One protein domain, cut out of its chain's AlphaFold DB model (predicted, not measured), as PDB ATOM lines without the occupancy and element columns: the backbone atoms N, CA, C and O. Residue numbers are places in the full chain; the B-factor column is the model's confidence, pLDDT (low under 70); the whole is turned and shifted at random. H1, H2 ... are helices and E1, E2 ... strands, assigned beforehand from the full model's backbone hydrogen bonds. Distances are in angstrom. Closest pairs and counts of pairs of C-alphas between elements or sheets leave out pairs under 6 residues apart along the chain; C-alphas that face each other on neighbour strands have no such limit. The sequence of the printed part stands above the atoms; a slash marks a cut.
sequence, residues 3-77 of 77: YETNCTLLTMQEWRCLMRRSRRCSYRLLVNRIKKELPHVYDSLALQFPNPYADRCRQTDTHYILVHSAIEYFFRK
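What this domain is: This is residues 3 to 77 of the 77 residues of an uncharacterized protein of Bacteroides sp. An51A (UniProt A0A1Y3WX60). An antiparallel sheet, E1 E3 E2, stands between H1 and the pair H2, H3. The 75 printed residues, class mixed, run E1 H1 H2 H3 E2 E3. The whole is compact: radius of gyration of the C-alphas 11.5 A, spans 32 by 23 by 22 A.

How they stand to each other: Start at E1, residues 3 to 6, antiparallel to E3, residues 71 to 76, with N 4 and O 74 at 3.0 A. E3 forms a hairpin with E2, residues 63 to 68, N 64 and O 75 at 2.8 A. H1, residues 12 to 19, only grazes the sheet; H2, residues 27 to 37, is on it, C-alphas 30 and 64 closest at 7.5 A. H2 touches H3, residues 39 to 44, C-alphas 35 and 42 closest at 5.3 A. Every helix O i to N i+4 pair is within hydrogen-bond range.

Where its parts are: Find C-alpha 3 at (169.402, 146.521, 167.708); E3, 16.3 A long, ends at C-alpha 76, (163.133, 147.670, 168.517).

The domain as a whole: H3 to E2 is a long link; no printed residue is under pLDDT 70.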
ATOM      1  N   TYR A   3     168.765 146.919 166.447       97.06
ATOM      2  CA  TYR A   3     169.402 146.521 167.708       97.06
ATOM      3  C   TYR A   3     169.584 147.746 168.614       97.06
ATOM      4  O   TYR A   3     170.172 148.730 168.173       97.06
ATOM      5  N   GLU A   4     169.077 147.699 169.850       96.50
ATOM      6  CA  GLU A   4     169.213 148.811 170.806       96.50
ATOM      7  C   GLU A   4     170.261 148.528 171.883       96.50
ATOM      8  O   GLU A   4     171.140 149.351 172.121       96.50
ATOM      9  N   THR A   5     170.155 147.390 172.571       97.00
ATOM     10  CA  THR A   5     170.972 147.098 173.759       97.00
ATOM     11  C   THR A   5     170.906 145.613 174.134       97.00
ATOM     12  O   THR A   5     170.171 144.829 173.525       97.00
ATOM     13  N   ASN A   6     171.648 145.218 175.166       97.31
ATOM     14  CA  ASN A   6     171.549 143.912 175.804       97.31
ATOM     15  C   ASN A   6     171.484 144.052 177.334       97.31
ATOM     16  O   ASN A   6     171.775 145.111 177.888       97.31
ATOM     17  N   CYS A   7     171.111 142.981 178.031       96.56
ATOM     18  CA  CYS A   7     170.945 143.011 179.485       96.56
ATOM     19  C   CYS A   7     172.226 143.318 180.276       96.56
ATOM     20  O   CYS A   7     172.119 143.772 181.410       96.56
ATOM     21  N   THR A   8     173.419 143.134 179.697       97.06
ATOM     22  CA  THR A   8     174.697 143.462 180.361       97.06
ATOM     23  C   THR A   8     174.975 144.965 180.417       97.06
ATOM     24  O   THR A   8     175.778 145.409 181.232       97.06
ATOM     25  N   LEU A   9     174.293 145.750 179.578       96.81
ATOM     26  CA  LEU A   9     174.437 147.206 179.480       96.81
ATOM     27  C   LEU A   9     173.305 147.966 180.187       96.81
ATOM     28  O   LEU A   9     173.241 149.189 180.094       96.81
ATOM     29  N   LEU A  10     172.392 147.256 180.853       96.62
ATOM     30  CA  LEU A  10     171.200 147.824 181.472       96.62
ATOM     31  C   LEU A  10     171.248 147.721 182.990       96.62
ATOM     32  O   LEU A  10     171.704 146.732 183.563       96.62
ATOM     33  N   THR A  11     170.652 148.704 183.652       97.62
ATOM     34  CA  THR A  11     170.271 148.565 185.053       97.62
ATOM     35  C   THR A  11     169.092 147.598 185.195       97.62
ATOM     36  O   THR A  11     168.266 147.416 184.294       97.62
ATOM     37  N   MET A  12     168.933 147.028 186.391       96.50
ATOM     38  CA  MET A  12     167.781 146.174 186.706       96.50
ATOM     39  C   MET A  12     166.432 146.880 186.503       96.50
ATOM     40  O   MET A  12     165.436 146.230 186.182       96.50
ATOM     41  N   GLN A  13     166.372 148.201 186.696       97.69
ATOM     42  CA  GLN A  13     165.144 148.971 186.507       97.69
ATOM     43  C   GLN A  13     164.791 149.112 185.022       97.69
ATOM     44  O   GLN A  13     163.646 148.859 184.647       97.69
ATOM     45  N   GLU A  14     165.763 149.444 184.173       97.19
ATOM     46  CA  GLU A  14     165.561 149.533 182.721       97.19
ATOM     47  C   GLU A  14     165.181 148.175 182.132       97.19
ATOM     48  O   GLU A  14     164.220 148.078 181.367       97.19
ATOM     49  N   TRP A  15     165.858 147.108 182.566       97.56
ATOM     50  CA  TRP A  15     165.522 145.745 182.163       97.56
ATOM     51  C   TRP A  15     164.077 145.389 182.533       97.56
ATOM     52  O   TRP A  15     163.320 144.902 181.690       97.56
ATOM     53  N   ARG A  16     163.634 145.696 183.763       97.06
ATOM     54  CA  ARG A  16     162.238 145.469 184.190       97.06
ATOM     55  C   ARG A  16     161.244 146.238 183.321       97.06
ATOM     56  O   ARG A  16     160.187 145.698 182.990       97.06
ATOM     57  N   CYS A  17     161.575 147.467 182.931       96.38
ATOM     58  CA  CYS A  17     160.752 148.272 182.030       96.38
ATOM     59  C   CYS A  17     160.649 147.645 180.633       96.38
ATOM     60  O   CYS A  17     159.539 147.511 180.113       96.38
ATOM     61  N   LEU A  18     161.769 147.204 180.052       96.56
ATOM     62  CA  LEU A  18     161.808 146.566 178.731       96.56
ATOM     63  C   LEU A  18     161.137 145.188 178.711       96.56
ATOM     64  O   LEU A  18     160.549 144.806 177.702       96.56
ATOM     65  N   MET A  19     161.173 144.458 179.827       96.75
ATOM     66  CA  MET A  19     160.552 143.138 179.976       96.75
ATOM     67  C   MET A  19     159.072 143.195 180.369       96.75
ATOM     68  O   MET A  19     158.398 142.154 180.402       96.75
ATOM     69  N   ARG A  20     158.542 144.386 180.671       97.12
ATOM     70  CA  ARG A  20     157.174 144.578 181.160       97.12
ATOM     71  C   ARG A  20     156.155 144.027 180.160       97.12
ATOM     72  O   ARG A  20     156.153 144.400 178.991       97.12
ATOM     73  N   ARG A  21     155.258 143.157 180.645       95.75
ATOM     74  CA  ARG A  21     154.213 142.480 179.844       95.75
ATOM     75  C   ARG A  21     154.766 141.675 178.657       95.75
ATOM     76  O   ARG A  21     154.072 141.465 177.664       95.75
ATOM     77  N   SER A  22     156.010 141.211 178.752       96.56
ATOM     78  CA  SER A  22     156.599 140.373 177.715       96.56
ATOM     79  C   SER A  22     155.877 139.031 177.587       96.56
ATOM     80  O   SER A  22     155.556 138.365 178.573       96.56
ATOM     81  N   ARG A  23     155.653 138.621 176.338       97.12
ATOM     82  CA  ARG A  23     155.056 137.340 175.945       97.12
ATOM     83  C   ARG A  23     156.068 136.509 175.164       97.12
ATOM     84  O   ARG A  23     157.002 137.065 174.589       97.12
ATOM     85  N   ARG A  24     155.894 135.185 175.135       96.88
ATOM     86  CA  ARG A  24     156.756 134.292 174.340       96.88
ATOM     87  C   ARG A  24     156.744 134.715 172.868       96.88
ATOM     88  O   ARG A  24     155.716 135.158 172.347       96.88
ATOM     89  N   CYS A  25     157.884 134.587 172.200       94.38
ATOM     90  CA  CYS A  25     157.992 134.797 170.762       94.38
ATOM     91  C   CYS A  25     158.575 133.552 170.087       94.38
ATOM     92  O   CYS A  25     159.256 132.742 170.714       94.38
ATOM     93  N   SER A  26     158.269 133.367 168.804       96.62
ATOM     94  CA  SER A  26     158.846 132.261 168.044       96.62
ATOM     95  C   SER A  26     160.306 132.573 167.726       96.62
ATOM     96  O   SER A  26     160.575 133.465 166.921       96.62
ATOM     97  N   TYR A  27     161.231 131.806 168.309       97.19
ATOM     98  CA  TYR A  27     162.663 131.905 168.011       97.19
ATOM     99  C   TYR A  27     162.938 131.805 166.509       97.19
ATOM    100  O   TYR A  27     163.614 132.661 165.951       97.19
ATOM    101  N   ARG A  28     162.329 130.827 165.825       96.88
ATOM    102  CA  ARG A  28     162.495 130.634 164.376       96.88
ATOM    103  C   ARG A  28     162.110 131.882 163.578       96.88
ATOM    104  O   ARG A  28     162.848 132.289 162.688       96.88
ATOM    105  N   LEU A  29     160.962 132.494 163.887       97.00
ATOM    106  CA  LEU A  29     160.524 133.708 163.189       97.00
ATOM    107  C   LEU A  29     161.418 134.908 163.516       97.00
ATOM    108  O   LEU A  29     161.730 135.686 162.617       97.00
ATOM    109  N   LEU A  30     161.842 135.042 164.776       97.62
ATOM    110  CA  LEU A  30     162.733 136.114 165.207       97.62
ATOM    111  C   LEU A  30     164.097 136.013 164.521       97.62
ATOM    112  O   LEU A  30     164.542 136.979 163.911       97.62
ATOM    113  N   VAL A  31     164.726 134.841 164.541       97.69
ATOM    114  CA  VAL A  31     166.025 134.606 163.898       97.69
ATOM    115  C   VAL A  31     165.952 134.824 162.391       97.69
ATOM    116  O   VAL A  31     166.823 135.488 161.842       97.69
ATOM    117  N   ASN A  32     164.894 134.357 161.720       97.75
ATOM    118  CA  ASN A  32     164.702 134.628 160.292       97.75
ATOM    119  C   ASN A  32     164.579 136.130 160.002       97.75
ATOM    120  O   ASN A  32     165.081 136.607 158.984       97.75
ATOM    121  N   ARG A  33     163.933 136.884 160.898       97.44
ATOM    122  CA  ARG A  33     163.842 138.340 160.784       97.44
ATOM    123  C   ARG A  33     165.196 139.012 161.012       97.44
ATOM    124  O   ARG A  33     165.566 139.862 160.214       97.44
ATOM    125  N   ILE A  34     165.952 138.596 162.032       97.88
ATOM    126  CA  ILE A  34     167.314 139.092 162.297       97.88
ATOM    127  C   ILE A  34     168.218 138.797 161.096       97.88
ATOM    128  O   ILE A  34     168.877 139.702 160.614       97.88
ATOM    129  N   LYS A  35     168.174 137.584 160.537       98.00
ATOM    130  CA  LYS A  35     168.936 137.217 159.335       98.00
ATOM    131  C   LYS A  35     168.639 138.131 158.143       98.00
ATOM    132  O   LYS A  35     169.544 138.469 157.391       98.00
ATOM    133  N   LYS A  36     167.369 138.509 157.960       97.75
ATOM    134  CA  LYS A  36     166.924 139.346 156.838       97.75
ATOM    135  C   LYS A  36     167.248 140.830 157.036       97.75
ATOM    136  O   LYS A  36     167.673 141.478 156.090       97.75
ATOM    137  N   GLU A  37     166.980 141.372 158.221       97.75
ATOM    138  CA  GLU A  37     167.060 142.817 158.487       97.75
ATOM    139  C   GLU A  37     168.413 143.243 159.082       97.75
ATOM    140  O   GLU A  37     168.846 144.368 158.864       97.75
ATOM    141  N   LEU A  38     169.089 142.356 159.819       97.50
ATOM    142  CA  LEU A  38     170.332 142.615 160.555       97.50
ATOM    143  C   LEU A  38     171.341 141.458 160.363       97.50
ATOM    144  O   LEU A  38     171.715 140.803 161.342       97.50
ATOM    145  N   PRO A  39     171.806 141.184 159.126       97.31
ATOM    146  CA  PRO A  39     172.689 140.045 158.841       97.31
ATOM    147  C   PRO A  39     173.988 140.084 159.659       97.31
ATOM    148  O   PRO A  39     174.405 139.066 160.194       97.31
ATOM    149  N   HIS A  40     174.554 141.273 159.883       96.56
ATOM    150  CA  HIS A  40     175.738 141.438 160.730       96.56
ATOM    151  C   HIS A  40     175.516 140.951 162.174       96.56
ATOM    152  O   HIS A  40     176.416 140.350 162.755       96.56
ATOM    153  N   VAL A  41     174.326 141.161 162.755       96.81
ATOM    154  CA  VAL A  41     173.990 140.643 164.094       96.81
ATOM    155  C   VAL A  41     173.792 139.134 164.053       96.81
ATOM    156  O   VAL A  41     174.229 138.440 164.967       96.81
ATOM    157  N   TYR A  42     173.146 138.622 163.000       98.19
ATOM    158  CA  TYR A  42     172.957 137.185 162.811       98.19
ATOM    159  C   TYR A  42     174.297 136.441 162.821       98.19
ATOM    160  O   TYR A  42     174.444 135.469 163.564       98.19
ATOM    161  N   ASP A  43     175.267 136.949 162.059       97.62
ATOM    162  CA  ASP A  43     176.605 136.370 161.963       97.62
ATOM    163  C   ASP A  43     177.400 136.569 163.262       97.62
ATOM    164  O   ASP A  43     177.993 135.619 163.771       97.62
ATOM    165  N   SER A  44     177.355 137.770 163.858       96.31
ATOM    166  CA  SER A  44     178.089 138.080 165.101       96.31
ATOM    167  C   SER A  44     177.633 137.238 166.293       96.31
ATOM    168  O   SER A  44     178.443 136.886 167.145       96.31
ATOM    169  N   LEU A  45     176.338 136.918 166.367       96.38
ATOM    170  CA  LEU A  45     175.766 136.070 167.418       96.38
ATOM    171  C   LEU A  45     175.742 134.583 167.040       96.38
ATOM    172  O   LEU A  45     175.160 133.782 167.766       96.38
ATOM    173  N   ALA A  46     176.331 134.212 165.901       97.12
ATOM    174  CA  ALA A  46     176.410 132.841 165.416       97.12
ATOM    175  C   ALA A  46     175.049 132.098 165.433       97.12
ATOM    176  O   ALA A  46     174.948 130.929 165.823       97.12
ATOM    177  N   LEU A  47     173.974 132.778 165.004       96.81
ATOM    178  CA  LEU A  47     172.589 132.278 165.085       96.81
ATOM    179  C   LEU A  47     172.272 131.132 164.107       96.81
ATOM    180  O   LEU A  47     171.135 130.654 164.055       96.81
ATOM    181  N   GLN A  48     173.251 130.687 163.320       95.69
ATOM    182  CA  GLN A  48     173.193 129.449 162.545       95.69
ATOM    183  C   GLN A  48     173.275 128.193 163.421       95.69
ATOM    184  O   GLN A  48     172.833 127.129 162.988       95.69
ATOM    185  N   PHE A  49     173.818 128.297 164.638       96.06
ATOM    186  CA  PHE A  49     173.951 127.161 165.545       96.06
ATOM    187  C   PHE A  49     172.730 127.005 166.466       96.06
ATOM    188  O   PHE A  49     172.037 127.985 166.760       96.06
ATOM    189  N   PRO A  50     172.448 125.779 166.949       94.44
ATOM    190  CA  PRO A  50     171.363 125.544 167.894       94.44
ATOM    191  C   PRO A  50     171.500 126.404 169.154       94.44
ATOM    192  O   PRO A  50     172.534 126.402 169.818       94.44
ATOM    193  N   ASN A  51     170.426 127.109 169.508       96.38
ATOM    194  CA  ASN A  51     170.373 127.928 170.713       96.38
ATOM    195  C   ASN A  51     169.588 127.210 171.827       96.38
ATOM    196  O   ASN A  51     168.369 127.057 171.688       96.38
ATOM    197  N   PRO A  52     170.222 126.837 172.954       95.56
ATOM    198  CA  PRO A  52     169.534 126.185 174.070       95.56
ATOM    199  C   PRO A  52     168.507 127.092 174.768       95.56
ATOM    200  O   PRO A  52     167.641 126.591 175.475       95.56
ATOM    201  N   TYR A  53     168.558 128.409 174.540       96.12
ATOM    202  CA  TYR A  53     167.629 129.395 175.107       96.12
ATOM    203  C   TYR A  53     166.505 129.805 174.142       96.12
ATOM    204  O   TYR A  53     165.833 130.820 174.350       96.12
ATOM    205  N   ALA A  54     166.286 129.046 173.065       95.19
ATOM    206  CA  ALA A  54     165.277 129.365 172.054       95.19
ATOM    207  C   ALA A  54     163.859 129.537 172.647       95.19
ATOM    208  O   ALA A  54     163.103 130.405 172.212       95.19
ATOM    209  N   ASP A  55     163.505 128.766 173.676       95.69
ATOM    210  CA  ASP A  55     162.218 128.834 174.385       95.69
ATOM    211  C   ASP A  55     162.084 130.055 175.320       95.69
ATOM    212  O   ASP A  55     160.981 130.387 175.768       95.69
ATOM    213  N   ARG A  56     163.195 130.745 175.608       96.81
ATOM    214  CA  ARG A  56     163.249 131.933 176.473       96.81
ATOM    215  C   ARG A  56     163.067 133.241 175.723       96.81
ATOM    216  O   ARG A  56     162.852 134.269 176.364       96.81
ATOM    217  N   CYS A  57     163.075 133.204 174.394       97.38
ATOM    218  CA  CYS A  57     162.852 134.379 173.563       97.38
ATOM    219  C   CYS A  57     161.456 134.977 173.788       97.38
ATOM    220  O   CYS A  57     160.437 134.285 173.913       97.38
ATOM    221  N   ARG A  58     161.415 136.306 173.858       97.88
ATOM    222  CA  ARG A  58     160.232 137.077 174.230       97.88
ATOM    223  C   ARG A  58     159.991 138.227 173.263       97.88
ATOM    224  O   ARG A  58     160.793 138.535 172.387       97.88
ATOM    225  N   GLN A  59     158.835 138.851 173.397       98.06
ATOM    226  CA  GLN A  59     158.518 140.110 172.744       98.06
ATOM    227  C   GLN A  59     157.618 140.946 173.646       98.06
ATOM    228  O   GLN A  59     156.809 140.408 174.406       98.06
ATOM    229  N   THR A  60     157.725 142.255 173.516       97.50
ATOM    230  CA  THR A  60     156.763 143.228 174.035       97.50
ATOM    231  C   THR A  60     156.065 143.912 172.868       97.50
ATOM    232  O   THR A  60     156.232 143.516 171.713       97.50
ATOM    233  N   ASP A  61     155.258 144.932 173.133       96.25
ATOM    234  CA  ASP A  61     154.631 145.707 172.062       96.25
ATOM    235  C   ASP A  61     155.656 146.545 171.285       96.25
ATOM    236  O   ASP A  61     155.447 146.816 170.109       96.25
ATOM    237  N   THR A  62     156.803 146.859 171.898       96.56
ATOM    238  CA  THR A  62     157.860 147.686 171.302       96.56
ATOM    239  C   THR A  62     159.108 146.909 170.889       96.56
ATOM    240  O   THR A  62     159.796 147.354 169.976       96.56
ATOM    241  N   HIS A  63     159.400 145.753 171.498       98.06
ATOM    242  CA  HIS A  63     160.658 145.033 171.267       98.06
ATOM    243  C   HIS A  63     160.478 143.556 170.926       98.06
ATOM    244  O   HIS A  63     159.556 142.887 171.406       98.06
ATOM    245  N   TYR A  64     161.419 143.031 170.149       98.19
ATOM    246  CA  TYR A  64     161.797 141.626 170.176       98.19
ATOM    247  C   TYR A  64     162.955 141.422 171.149       98.19
ATOM    248  O   TYR A  64     163.854 142.252 171.237       98.19
ATOM    249  N   ILE A  65     162.919 140.312 171.880       98.25
ATOM    250  CA  ILE A  65     163.912 139.965 172.891       98.25
ATOM    251  C   ILE A  65     164.452 138.583 172.537       98.25
ATOM    252  O   ILE A  65     163.781 137.565 172.741       98.25
ATOM    253  N   LEU A  66     165.648 138.560 171.957       98.25
ATOM    254  CA  LEU A  66     166.386 137.331 171.685       98.25
ATOM    255  C   LEU A  66     167.136 136.944 172.955       98.25
ATOM    256  O   LEU A  66     167.878 137.760 173.488       98.25
ATOM    257  N   VAL A  67     166.987 135.704 173.409       97.94
ATOM    258  CA  VAL A  67     167.832 135.161 174.477       97.94
ATOM    259  C   VAL A  67     168.846 134.236 173.835       97.94
ATOM    260  O   VAL A  67     168.460 133.239 173.229       97.94
ATOM    261  N   HIS A  68     170.126 134.574 173.926       96.81
ATOM    262  CA  HIS A  68     171.219 133.796 173.354       96.81
ATOM    263  C   HIS A  68     172.435 133.882 174.277       96.81
ATOM    264  O   HIS A  68     172.730 134.954 174.790       96.81
ATOM    265  N   SER A  69     173.117 132.759 174.522       93.94
ATOM    266  CA  SER A  69     174.263 132.699 175.448       93.94
ATOM    267  C   SER A  69     173.967 133.312 176.829       93.94
ATOM    268  O   SER A  69     174.785 134.033 177.386       93.94
ATOM    269  N   ALA A  70     172.763 133.048 177.359       94.69
ATOM    270  CA  ALA A  70     172.235 133.624 178.603       94.69
ATOM    271  C   ALA A  70     172.154 135.169 178.645       94.69
ATOM    272  O   ALA A  70     172.019 135.744 179.720       94.69
ATOM    273  N   ILE A  71     172.189 135.832 177.486       97.19
ATOM    274  CA  ILE A  71     172.056 137.283 177.342       97.19
ATOM    275  C   ILE A  71     170.740 137.595 176.627       97.19
ATOM    276  O   ILE A  71     170.431 137.011 175.583       97.19
ATOM    277  N   GLU A  72     169.962 138.533 177.169       98.19
ATOM    278  CA  GLU A  72     168.822 139.122 176.471       98.19
ATOM    279  C   GLU A  72     169.271 140.293 175.593       98.19
ATOM    280  O   GLU A  72     169.755 141.309 176.088       98.19
ATOM    281  N   TYR A  73     169.069 140.163 174.284       98.25
ATOM    282  CA  TYR A  73     169.298 141.205 173.288       98.25
ATOM    283  C   TYR A  73     167.964 141.846 172.911       98.25
ATOM    284  O   TYR A  73     167.020 141.156 172.513       98.25
ATOM    285  N   PHE A  74     167.897 143.171 173.016       98.06
ATOM    286  CA  PHE A  74     166.694 143.956 172.782       98.06
ATOM    287  C   PHE A  74     166.750 144.601 171.400       98.06
ATOM    288  O   PHE A  74     167.638 145.398 171.092       98.06
ATOM    289  N   PHE A  75     165.766 144.265 170.572       98.06
ATOM    290  CA  PHE A  75     165.596 144.817 169.237       98.06
ATOM    291  C   PHE A  75     164.288 145.597 169.164       98.06
ATOM    292  O   PHE A  75     163.222 145.025 169.398       98.06
ATOM    293  N   ARG A  76     164.336 146.879 168.806       97.38
ATOM    294  CA  ARG A  76     163.133 147.670 168.517       97.38
ATOM    295  C   ARG A  76     162.442 147.110 167.278       97.38
ATOM    296  O   ARG A  76     163.121 146.828 166.288       97.38
ATOM    297  N   LYS A  77     161.122 146.917 167.348       94.62
ATOM    298  CA  LYS A  77     160.304 146.410 166.233       94.62
ATOM    299  C   LYS A  77     160.389 147.313 165.008       94.62
ATOM    300  O   LYS A  77     160.260 148.539 165.188       94.62
TER     301      LYS A  77